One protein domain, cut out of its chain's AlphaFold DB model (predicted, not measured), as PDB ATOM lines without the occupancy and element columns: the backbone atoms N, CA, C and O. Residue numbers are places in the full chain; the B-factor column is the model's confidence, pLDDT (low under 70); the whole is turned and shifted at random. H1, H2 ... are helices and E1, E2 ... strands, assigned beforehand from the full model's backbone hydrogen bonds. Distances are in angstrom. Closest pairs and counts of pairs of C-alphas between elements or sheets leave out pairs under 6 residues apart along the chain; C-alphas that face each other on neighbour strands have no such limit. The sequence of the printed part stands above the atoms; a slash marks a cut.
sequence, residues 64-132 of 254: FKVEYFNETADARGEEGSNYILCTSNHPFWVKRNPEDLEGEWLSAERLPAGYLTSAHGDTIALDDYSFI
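Overview. This is residues 64 to 132 of the 254 residues of an uncharacterized protein of Psychrobacter sp. KH172YL61 (UniProt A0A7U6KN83). Six short strands form one antiparallel sheet, strongly twisted and curled like part of a barrel, which stays open between its edge strands E2 and E4. The very short helix H1 only grazes this sheet, and near it the link with Gly 77 reaches one end of the long axis, while the last two residues, 131 to 132, pair with E1. The printed part has 69 residues, with one named helix and six named strands in the order E1 H1 E2 E3 E4 E5 E6; across the sheet the order is E2 E1 E6 E5 E3 E4. The class is mostly strand, though under half of the residues are in named elements. The whole is compact, with a radius of gyration of the C-alphas of 11.6 A, and spans 32 by 28 by 20 A.

Arrangement. E1, residues 64 to 70, has staggered pairing: residues 64 to 68 pair with E2, residues 82 to 87, and residues 69 to 70 with E6, residues 123 to 126. E1 and E2 are antiparallel at 152 degrees, with N 66 and O 84 2.9 A apart, within hydrogen-bond range. E1 and E6 are antiparallel at 134 degrees, with N 69 and O 125 at 3.1 A. H1, residues 71 to 74, only grazes the sheet with residues 71 to 73; its closest C-alphas to E6 are those of Glu 71 and Ile 124, 6.9 A apart. H1 is too short for any O i to N i+4 pair, and its one O i to N i+3 pair is not within range. E3, residues 91 to 95, and E4, residues 104 to 107, form a hairpin, with N 92 and O 106 at 2.8 A. E5, residues 114 to 117, is antiparallel to E3, with N 95 and O 115 at 3.0 A. E5 and E6 form a second hairpin, with N 116 and O 124 at 2.8 A. The edge strands E2 and E4 are apart.

Along the chain. E1 begins at C-alpha 64, (37.525, -31.652, -14.795), and is 18.9 A long. H1 measures 5.0 A. E2 is 17.1 A long and ends at C-alpha 87, (40.242, -31.810, -9.425). E3 is 13.0 A, E4 9.9 A, E5 10.3 A and E6 9.7 A long; E6 ends at C-alpha 126, (46.695, -30.893, -25.609).

Size, cuts and confidence. The two C-alphas farthest apart, those of Gly 77 and Asn 89, are 32.5 A apart. The printed part has no cut and no long link. The mean pLDDT of the printed part is 77.1; 15 residues are under 70, among them 72 to 74, 79 to 81, 119 to 121 and 127 to 130.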
ATOM      1  N   PHE A  64      37.238 -31.966 -13.406       87.94
ATOM      2  CA  PHE A  64      37.525 -31.652 -14.795       87.94
ATOM      3  C   PHE A  64      37.954 -32.926 -15.511       87.94
ATOM      4  O   PHE A  64      38.655 -33.761 -14.932       87.94
ATOM      5  N   LYS A  65      37.543 -33.050 -16.771       88.12
ATOM      6  CA  LYS A  65      38.128 -33.979 -17.728       88.12
ATOM      7  C   LYS A  65      39.223 -33.251 -18.481       88.12
ATOM      8  O   LYS A  65      38.972 -32.196 -19.050       88.12
ATOM      9  N   VAL A  66      40.417 -33.822 -18.430       87.00
ATOM     10  CA  VAL A  66      41.534 -33.451 -19.288       87.00
ATOM     11  C   VAL A  66      41.594 -34.500 -20.384       87.00
ATOM     12  O   VAL A  66      42.001 -35.628 -20.109       87.00
ATOM     13  N   GLU A  67      41.106 -34.169 -21.572       82.62
ATOM     14  CA  GLU A  67      41.290 -34.966 -22.785       82.62
ATOM     15  C   GLU A  67      42.670 -34.692 -23.371       82.62
ATOM     16  O   GLU A  67      43.217 -33.607 -23.204       82.62
ATOM     17  N   TYR A  68      43.273 -35.693 -23.994       80.31
ATOM     18  CA  TYR A  68      44.570 -35.534 -24.626       80.31
ATOM     19  C   TYR A  68      44.764 -36.537 -25.754       80.31
ATOM     20  O   TYR A  68      44.262 -37.670 -25.716       80.31
ATOM     21  N   PHE A  69      45.559 -36.123 -26.733       74.56
ATOM     22  CA  PHE A  69      45.948 -36.956 -27.852       74.56
ATOM     23  C   PHE A  69      47.346 -37.523 -27.619       74.56
ATOM     24  O   PHE A  69      48.283 -36.818 -27.243       74.56
ATOM     25  N   ASN A  70      47.479 -38.832 -27.812       73.94
ATOM     26  CA  ASN A  70      48.763 -39.509 -27.736       73.94
ATOM     27  C   ASN A  70      49.137 -39.962 -29.146       73.94
ATOM     28  O   ASN A  70      48.625 -40.974 -29.618       73.94
ATOM     29  N   GLU A  71      50.051 -39.233 -29.786       70.38
ATOM     30  CA  GLU A  71      50.522 -39.519 -31.149       70.38
ATOM     31  C   GLU A  71      51.085 -40.942 -31.284       70.38
ATOM     32  O   GLU A  71      50.958 -41.582 -32.322       70.38
ATOM     33  N   THR A  72      51.671 -41.486 -30.211       68.19
ATOM     34  CA  THR A  72      52.178 -42.865 -30.206       68.19
ATOM     35  C   THR A  72      51.046 -43.891 -30.177       68.19
ATOM     36  O   THR A  72      51.188 -44.969 -30.752       68.19
ATOM     37  N   ALA A  73      49.934 -43.585 -29.503       68.75
ATOM     38  CA  ALA A  73      48.747 -44.439 -29.515       68.75
ATOM     39  C   ALA A  73      48.057 -44.389 -30.889       68.75
ATOM     40  O   ALA A  73      47.710 -45.435 -31.434       68.75
ATOM     41  N   ASP A  74      47.959 -43.202 -31.488       69.56
ATOM     42  CA  ASP A  74      47.414 -43.016 -32.837       69.56
ATOM     43  C   ASP A  74      48.241 -43.745 -33.906       69.56
ATOM     44  O   ASP A  74      47.705 -44.515 -34.699       69.56
ATOM     45  N   ALA A  75      49.573 -43.645 -33.845       73.19
ATOM     46  CA  ALA A  75      50.468 -44.384 -34.738       73.19
ATOM     47  C   ALA A  75      50.330 -45.919 -34.621       73.19
ATOM     48  O   ALA A  75      50.723 -46.650 -35.533       73.19
ATOM     49  N   ARG A  76      49.776 -46.429 -33.511       72.94
ATOM     50  CA  ARG A  76      49.451 -47.855 -33.310       72.94
ATOM     51  C   ARG A  76      48.037 -48.222 -33.773       72.94
ATOM     52  O   ARG A  76      47.663 -49.388 -33.660       72.94
ATOM     53  N   GLY A  77      47.272 -47.262 -34.289       69.25
ATOM     54  CA  GLY A  77      45.879 -47.432 -34.695       69.25
ATOM     55  C   GLY A  77      44.916 -47.562 -33.515       69.25
ATOM     56  O   GLY A  77      43.883 -48.214 -33.643       69.25
ATOM     57  N   GLU A  78      45.261 -47.021 -32.342       70.25
ATOM     58  CA  GLU A  78      44.344 -47.008 -31.202       70.25
ATOM     59  C   GLU A  78      43.265 -45.933 -31.406       70.25
ATOM     60  O   GLU A  78      43.564 -44.743 -31.404       70.25
ATOM     61  N   GLU A  79      42.003 -46.345 -31.558       60.94
ATOM     62  CA  GLU A  79      40.877 -45.415 -31.715       60.94
ATOM     63  C   GLU A  79      40.451 -44.764 -30.382       60.94
ATOM     64  O   GLU A  79      40.292 -45.436 -29.355       60.94
ATOM     65  N   GLY A  80      40.161 -43.459 -30.435       63.50
ATOM     66  CA  GLY A  80      39.579 -42.670 -29.344       63.50
ATOM     67  C   GLY A  80      40.577 -41.786 -28.590       63.50
ATOM     68  O   GLY A  80      41.774 -42.062 -28.519       63.50
ATOM     69  N   SER A  81      40.066 -40.718 -27.979       69.38
ATOM     70  CA  SER A  81      40.867 -39.790 -27.179       69.38
ATOM     71  C   SER A  81      41.189 -40.384 -25.808       69.38
ATOM     72  O   SER A  81      40.376 -41.065 -25.168       69.38
ATOM     73  N   ASN A  82      42.392 -40.114 -25.310       78.62
ATOM     74  CA  ASN A  82      42.735 -40.442 -23.933       78.62
ATOM     75  C   ASN A  82      42.247 -39.327 -23.009       78.62
ATOM     76  O   ASN A  82      42.034 -38.194 -23.436       78.62
ATOM     77  N   TYR A  83      42.023 -39.644 -21.735       85.25
ATOM     78  CA  TYR A  83      41.581 -38.638 -20.783       85.25
ATOM     79  C   TYR A  83      41.919 -38.999 -19.339       85.25
ATOM     80  O   TYR A  83      42.134 -40.161 -18.993       85.25
ATOM     81  N   ILE A  84      41.895 -37.988 -18.475       88.19
ATOM     82  CA  ILE A  84      41.958 -38.150 -17.026       88.19
ATOM     83  C   ILE A  84      40.942 -37.239 -16.336       88.19
ATOM     84  O   ILE A  84      40.730 -36.095 -16.730       88.19
ATOM     85  N   LEU A  85      40.294 -37.757 -15.291       90.62
ATOM     86  CA  LEU A  85      39.353 -37.009 -14.460       90.62
ATOM     87  C   LEU A  85      40.039 -36.602 -13.150       90.62
ATOM     88  O   LEU A  85      40.450 -37.450 -12.352       90.62
ATOM     89  N   CYS A  86      40.165 -35.300 -12.921       91.19
ATOM     90  CA  CYS A  86      40.906 -34.750 -11.787       91.19
ATOM     91  C   CYS A  86      40.219 -33.520 -11.185       91.19
ATOM     92  O   CYS A  86      39.262 -32.978 -11.736       91.19
ATOM     93  N   THR A  87      40.682 -33.081 -10.017       90.25
ATOM     94  CA  THR A  87      40.242 -31.810  -9.425       90.25
ATOM     95  C   THR A  87      40.695 -30.619 -10.272       90.25
ATOM     96  O   THR A  87      41.796 -30.648 -10.811       90.25
ATOM     97  N   SER A  88      39.922 -29.529 -10.312       86.12
ATOM     98  CA  SER A  88      40.236 -28.343 -11.140       86.12
ATOM     99  C   SER A  88      41.628 -27.737 -10.903       86.12
ATOM    100  O   SER A  88      42.277 -27.241 -11.821       86.12
ATOM    101  N   ASN A  89      42.121 -27.831  -9.669       87.50
ATOM    102  CA  ASN A  89      43.431 -27.349  -9.245       87.50
ATOM    103  C   ASN A  89      44.540 -28.418  -9.317       87.50
ATOM    104  O   ASN A  89      45.622 -28.193  -8.772       87.50
ATOM    105  N   HIS A  90      44.285 -29.589  -9.919       89.62
ATOM    106  CA  HIS A  90      45.295 -30.642 -10.047       89.62
ATOM    107  C   HIS A  90      46.456 -30.147 -10.922       89.62
ATOM    108  O   HIS A  90      46.186 -29.652 -12.016       89.62
ATOM    109  N   PRO A  91      47.716 -30.236 -10.461       88.31
ATOM    110  CA  PRO A  91      48.853 -29.704 -11.196       88.31
ATOM    111  C   PRO A  91      49.316 -30.675 -12.287       88.31
ATOM    112  O   PRO A  91      49.525 -31.857 -12.027       88.31
ATOM    113  N   PHE A  92      49.553 -30.151 -13.482       86.62
ATOM    114  CA  PHE A  92      50.209 -30.842 -14.585       86.62
ATOM    115  C   PHE A  92      51.499 -30.110 -14.933       86.62
ATOM    116  O   PHE A  92      51.553 -28.881 -14.891       86.62
ATOM    117  N   TRP A  93      52.543 -30.873 -15.247       84.25
ATOM    118  CA  TRP A  93      53.791 -30.328 -15.766       84.25
ATOM    119  C   TRP A  93      53.650 -30.145 -17.275       84.25
ATOM    120  O   TRP A  93      53.496 -31.130 -17.998       84.25
ATOM    121  N   VAL A  94      53.676 -28.895 -17.728       82.19
ATOM    122  CA  VAL A  94      53.416 -28.519 -19.121       82.19
ATOM    123  C   VAL A  94      54.668 -27.924 -19.741       82.19
ATOM    124  O   VAL A  94      55.344 -27.099 -19.120       82.19
ATOM    125  N   LYS A  95      54.952 -28.314 -20.982       80.19
ATOM    126  CA  LYS A  95      55.952 -27.680 -21.844       80.19
ATOM    127  C   LYS A  95      55.255 -26.938 -22.983       80.19
ATOM    128  O   LYS A  95      54.173 -27.341 -23.414       80.19
ATOM    129  N   ARG A  96      55.866 -25.860 -23.485       77.44
ATOM    130  CA  ARG A  96      55.304 -25.105 -24.620       77.44
ATOM    131  C   ARG A  96      55.595 -25.795 -25.945       77.44
ATOM    132  O   ARG A  96      54.744 -25.780 -26.823       77.44
ATOM    133  N   ASN A  97      56.754 -26.438 -26.049       76.69
ATOM    134  CA  ASN A  97      57.148 -27.295 -27.157       76.69
ATOM    135  C   ASN A  97      57.686 -28.639 -26.639       76.69
ATOM    136  O   ASN A  97      58.235 -28.691 -25.533       76.69
ATOM    137  N   PRO A  98      57.609 -29.717 -27.437       72.12
ATOM    138  CA  PRO A  98      58.136 -31.031 -27.055       72.12
ATOM    139  C   PRO A  98      59.633 -31.009 -26.700       72.12
ATOM    140  O   PRO A  98      60.057 -31.645 -25.732       72.12
ATOM    141  N   GLU A  99      60.400 -30.207 -27.443       76.62
ATOM    142  CA  GLU A  99      61.854 -30.046 -27.304       76.62
ATOM    143  C   GLU A  99      62.272 -29.180 -26.103       76.62
ATOM    144  O   GLU A  99      63.459 -29.096 -25.780       76.62
ATOM    145  N   ASP A 100      61.328 -28.518 -25.424       76.81
ATOM    146  CA  ASP A 100      61.669 -27.645 -24.304       76.81
ATOM    147  C   ASP A 100      62.265 -28.469 -23.152       76.81
ATOM    148  O   ASP A 100      61.733 -29.503 -22.739       76.81
ATOM    149  N   LEU A 101      63.368 -27.993 -22.578       72.31
ATOM    150  CA  LEU A 101      63.993 -28.623 -21.408       72.31
ATOM    151  C   LEU A 101      63.342 -28.186 -20.089       72.31
ATOM    152  O   LEU A 101      63.460 -28.877 -19.077       72.31
ATOM    153  N   GLU A 102      62.642 -27.052 -20.103       75.81
ATOM    154  CA  GLU A 102      61.953 -26.474 -18.953       75.81
ATOM    155  C   GLU A 102      60.438 -26.461 -19.191       75.81
ATOM    156  O   GLU A 102      59.962 -26.463 -20.325       75.81
ATOM    157  N   GLY A 103      59.674 -26.471 -18.104       79.94
ATOM    158  CA  GLY A 103      58.217 -26.440 -18.125       79.94
ATOM    159  C   GLY A 103      57.675 -25.714 -16.903       79.94
ATOM    160  O   GLY A 103      58.429 -25.231 -16.055       79.94
ATOM    161  N   GLU A 104      56.354 -25.637 -16.809       84.06
ATOM    162  CA  GLU A 104      55.664 -25.017 -15.684       84.06
ATOM    163  C   GLU A 104      54.558 -25.916 -15.130       84.06
ATOM    164  O   GLU A 104      53.937 -26.703 -15.844       84.06
ATOM    165  N   TRP A 105      54.320 -25.803 -13.822       86.38
ATOM    166  CA  TRP A 105      53.190 -26.455 -13.171       86.38
ATOM    167  C   TRP A 105      51.938 -25.600 -13.343       86.38
ATOM    168  O   TRP A 105      51.838 -24.520 -12.758       86.38
ATOM    169  N   LEU A 106      50.962 -26.111 -14.087       86.88
ATOM    170  CA  LEU A 106      49.672 -25.459 -14.304       86.88
ATOM    171  C   LEU A 106      48.539 -26.317 -13.747       86.88
ATOM    172  O   LEU A 106      48.595 -27.543 -13.780       86.88
ATOM    173  N   SER A 107      47.508 -25.677 -13.199       88.44
ATOM    174  CA  SER A 107      46.301 -26.379 -12.766       88.44
ATOM    175  C   SER A 107      45.470 -26.833 -13.961       88.44
ATOM    176  O   SER A 107      45.444 -26.134 -14.969       88.44
ATOM    177  N   ALA A 108      44.722 -27.930 -13.811       86.31
ATOM    178  CA  ALA A 108      43.826 -28.473 -14.839       86.31
ATOM    179  C   ALA A 108      42.929 -27.408 -15.502       86.31
ATOM    180  O   ALA A 108      42.788 -27.380 -16.716       86.31
ATOM    181  N   GLU A 109      42.358 -26.494 -14.712       83.06
ATOM    182  CA  GLU A 109      41.476 -25.420 -15.202       83.06
ATOM    183  C   GLU A 109      42.196 -24.275 -15.943       83.06
ATOM    184  O   GLU A 109      41.544 -23.373 -16.458       83.06
ATOM    185  N   ARG A 110      43.535 -24.272 -15.949       83.25
ATOM    186  CA  ARG A 110      44.391 -23.242 -16.564       83.25
ATOM    187  C   ARG A 110      45.324 -23.804 -17.630       83.25
ATOM    188  O   ARG A 110      46.231 -23.092 -18.065       83.25
ATOM    189  N   LEU A 111      45.166 -25.072 -17.988       80.50
ATOM    190  CA  LEU A 111      46.021 -25.676 -18.990       80.50
ATOM    191  C   LEU A 111      45.758 -25.006 -20.352       80.50
ATOM    192  O   LEU A 111      44.599 -24.818 -20.724       80.50
ATOM    193  N   PRO A 112      46.811 -24.567 -21.058       70.69
ATOM    194  CA  PRO A 112      46.690 -24.024 -22.403       70.69
ATOM    195  C   PRO A 112      46.611 -25.171 -23.425       70.69
ATOM    196  O   PRO A 112      46.831 -26.332 -23.070       70.69
ATOM    197  N   ALA A 113      46.408 -24.846 -24.704       67.81
ATOM    198  CA  ALA A 113      46.936 -25.711 -25.757       67.81
ATOM    199  C   ALA A 113      48.460 -25.802 -25.621       67.81
ATOM    200  O   ALA A 113      49.138 -24.799 -25.368       67.81
ATOM    201  N   GLY A 114      49.001 -27.011 -25.720       70.19
ATOM    202  CA  GLY A 114      50.408 -27.268 -25.432       70.19
ATOM    203  C   GLY A 114      50.719 -28.753 -25.338       70.19
ATOM    204  O   GLY A 114      49.978 -29.580 -25.860       70.19
ATOM    205  N   TYR A 115      51.816 -29.097 -24.660       72.00
ATOM    206  CA  TYR A 115      52.286 -30.478 -24.593       72.00
ATOM    207  C   TYR A 115      52.505 -30.932 -23.151       72.00
ATOM    208  O   TYR A 115      53.168 -30.266 -22.346       72.00
ATOM    209  N   LEU A 116      51.973 -32.108 -22.831       78.69
ATOM    210  CA  LEU A 116      52.362 -32.886 -21.663       78.69
ATOM    211  C   LEU A 116      53.479 -33.855 -22.053       78.69
ATOM    212  O   LEU A 116      53.617 -34.261 -23.207       78.69
ATOM    213  N   THR A 117      54.274 -34.262 -21.070       71.00
ATOM    214  CA  THR A 117      55.266 -35.327 -21.247       71.00
ATOM    215  C   THR A 117      54.862 -36.523 -20.399       71.00
ATOM    216  O   THR A 117      54.717 -36.398 -19.179       71.00
ATOM    217  N   SER A 118      54.710 -37.690 -21.024       71.88
ATOM    218  CA  SER A 118      54.455 -38.936 -20.303       71.88
ATOM    219  C   SER A 118      55.640 -39.291 -19.394       71.88
ATOM    220  O   SER A 118      56.759 -38.768 -19.528       71.88
ATOM    221  N   ALA A 119      55.427 -40.223 -18.458       68.06
ATOM    222  CA  ALA A 119      56.532 -40.769 -17.673       68.06
ATOM    223  C   ALA A 119      57.640 -41.300 -18.604       68.06
ATOM    224  O   ALA A 119      58.801 -40.931 -18.440       68.06
ATOM    225  N   HIS A 120      57.247 -42.032 -19.648       68.44
ATOM    226  CA  HIS A 120      58.114 -42.658 -20.650       68.44
ATOM    227  C   HIS A 120      58.757 -41.686 -21.647       68.44
ATOM    228  O   HIS A 120      59.599 -42.103 -22.431       68.44
ATOM    229  N   GLY A 121      58.438 -40.391 -21.561       65.56
ATOM    230  CA  GLY A 121      58.999 -39.373 -22.447       65.56
ATOM    231  C   GLY A 121      58.180 -39.137 -23.711       65.56
ATOM    232  O   GLY A 121      58.607 -38.339 -24.535       65.56
ATOM    233  N   ASP A 122      57.010 -39.766 -23.840       71.44
ATOM    234  CA  ASP A 122      56.119 -39.520 -24.972       71.44
ATOM    235  C   ASP A 122      55.581 -38.090 -24.909       71.44
ATOM    236  O   ASP A 122      55.199 -37.595 -23.838       71.44
ATOM    237  N   THR A 123      55.518 -37.455 -26.071       71.19
ATOM    238  CA  THR A 123      54.836 -36.180 -26.258       71.19
ATOM    239  C   THR A 123      53.336 -36.431 -26.321       71.19
ATOM    240  O   THR A 123      52.855 -37.239 -27.112       71.19
ATOM    241  N   ILE A 124      52.595 -35.745 -25.461       79.00
ATOM    242  CA  ILE A 124      51.139 -35.793 -25.410       79.00
ATOM    243  C   ILE A 124      50.637 -34.399 -25.774       79.00
ATOM    244  O   ILE A 124      50.893 -33.448 -25.035       79.00
ATOM    245  N   ALA A 125      49.945 -34.275 -26.900       76.50
ATOM    246  CA  ALA A 125      49.375 -33.008 -27.333       76.50
ATOM    247  C   ALA A 125      48.071 -32.716 -26.572       76.50
ATOM    248  O   ALA A 125      47.240 -33.604 -26.350       76.50
ATOM    249  N   LEU A 126      47.920 -31.461 -26.158       75.56
ATOM    250  CA  LEU A 126      46.695 -30.893 -25.609       75.56
ATOM    251  C   LEU A 126      46.107 -29.937 -26.643       75.56
ATOM    252  O   LEU A 126      46.724 -28.919 -26.965       75.56
ATOM    253  N   ASP A 127      44.900 -30.242 -27.104       68.50
ATOM    254  CA  ASP A 127      44.099 -29.347 -27.936       68.50
ATOM    255  C   ASP A 127      43.562 -28.154 -27.134       68.50
ATOM    256  O   ASP A 127      43.414 -28.227 -25.907       68.50
ATOM    257  N   ASP A 128      43.178 -27.090 -27.849       60.06
ATOM    258  CA  ASP A 128      42.604 -25.839 -27.317       60.06
ATOM    259  C   ASP A 128      41.400 -26.053 -26.373       60.06
ATOM    260  O   ASP A 128      41.102 -25.198 -25.534       60.06
ATOM    261  N   TYR A 129      40.722 -27.202 -26.476       64.81
ATOM    262  CA  TYR A 129      39.505 -27.540 -25.726       64.81
ATOM    263  C   TYR A 129      39.642 -28.779 -24.835       64.81
ATOM    264  O   TYR A 129      38.642 -29.325 -24.369       64.81
ATOM    265  N   SER A 130      40.873 -29.192 -24.527       66.81
ATOM    266  CA  SER A 130      41.174 -30.392 -23.729       66.81
ATOM    267  C   SER A 130      40.590 -30.382 -22.308       66.81
ATOM    268  O   SER A 130      40.608 -31.404 -21.627       66.81
ATOM    269  N   PHE A 131      40.071 -29.249 -21.823       76.75
ATOM    270  CA  PHE A 131      39.671 -29.049 -20.427       76.75
ATOM    271  C   PHE A 131      38.166 -28.867 -20.308       76.75
ATOM    272  O   PHE A 131      37.627 -27.768 -20.441       76.75
ATOM    273  N   ILE A 132      37.479 -29.961 -20.000       81.44
ATOM    274  CA  ILE A 132      36.023 -29.994 -19.964       81.44
ATOM    275  C   ILE A 132      35.568 -30.039 -18.501       81.44
ATOM    276  O   ILE A 132      35.813 -31.035 -17.805       81.44
TER     277      ILE A 132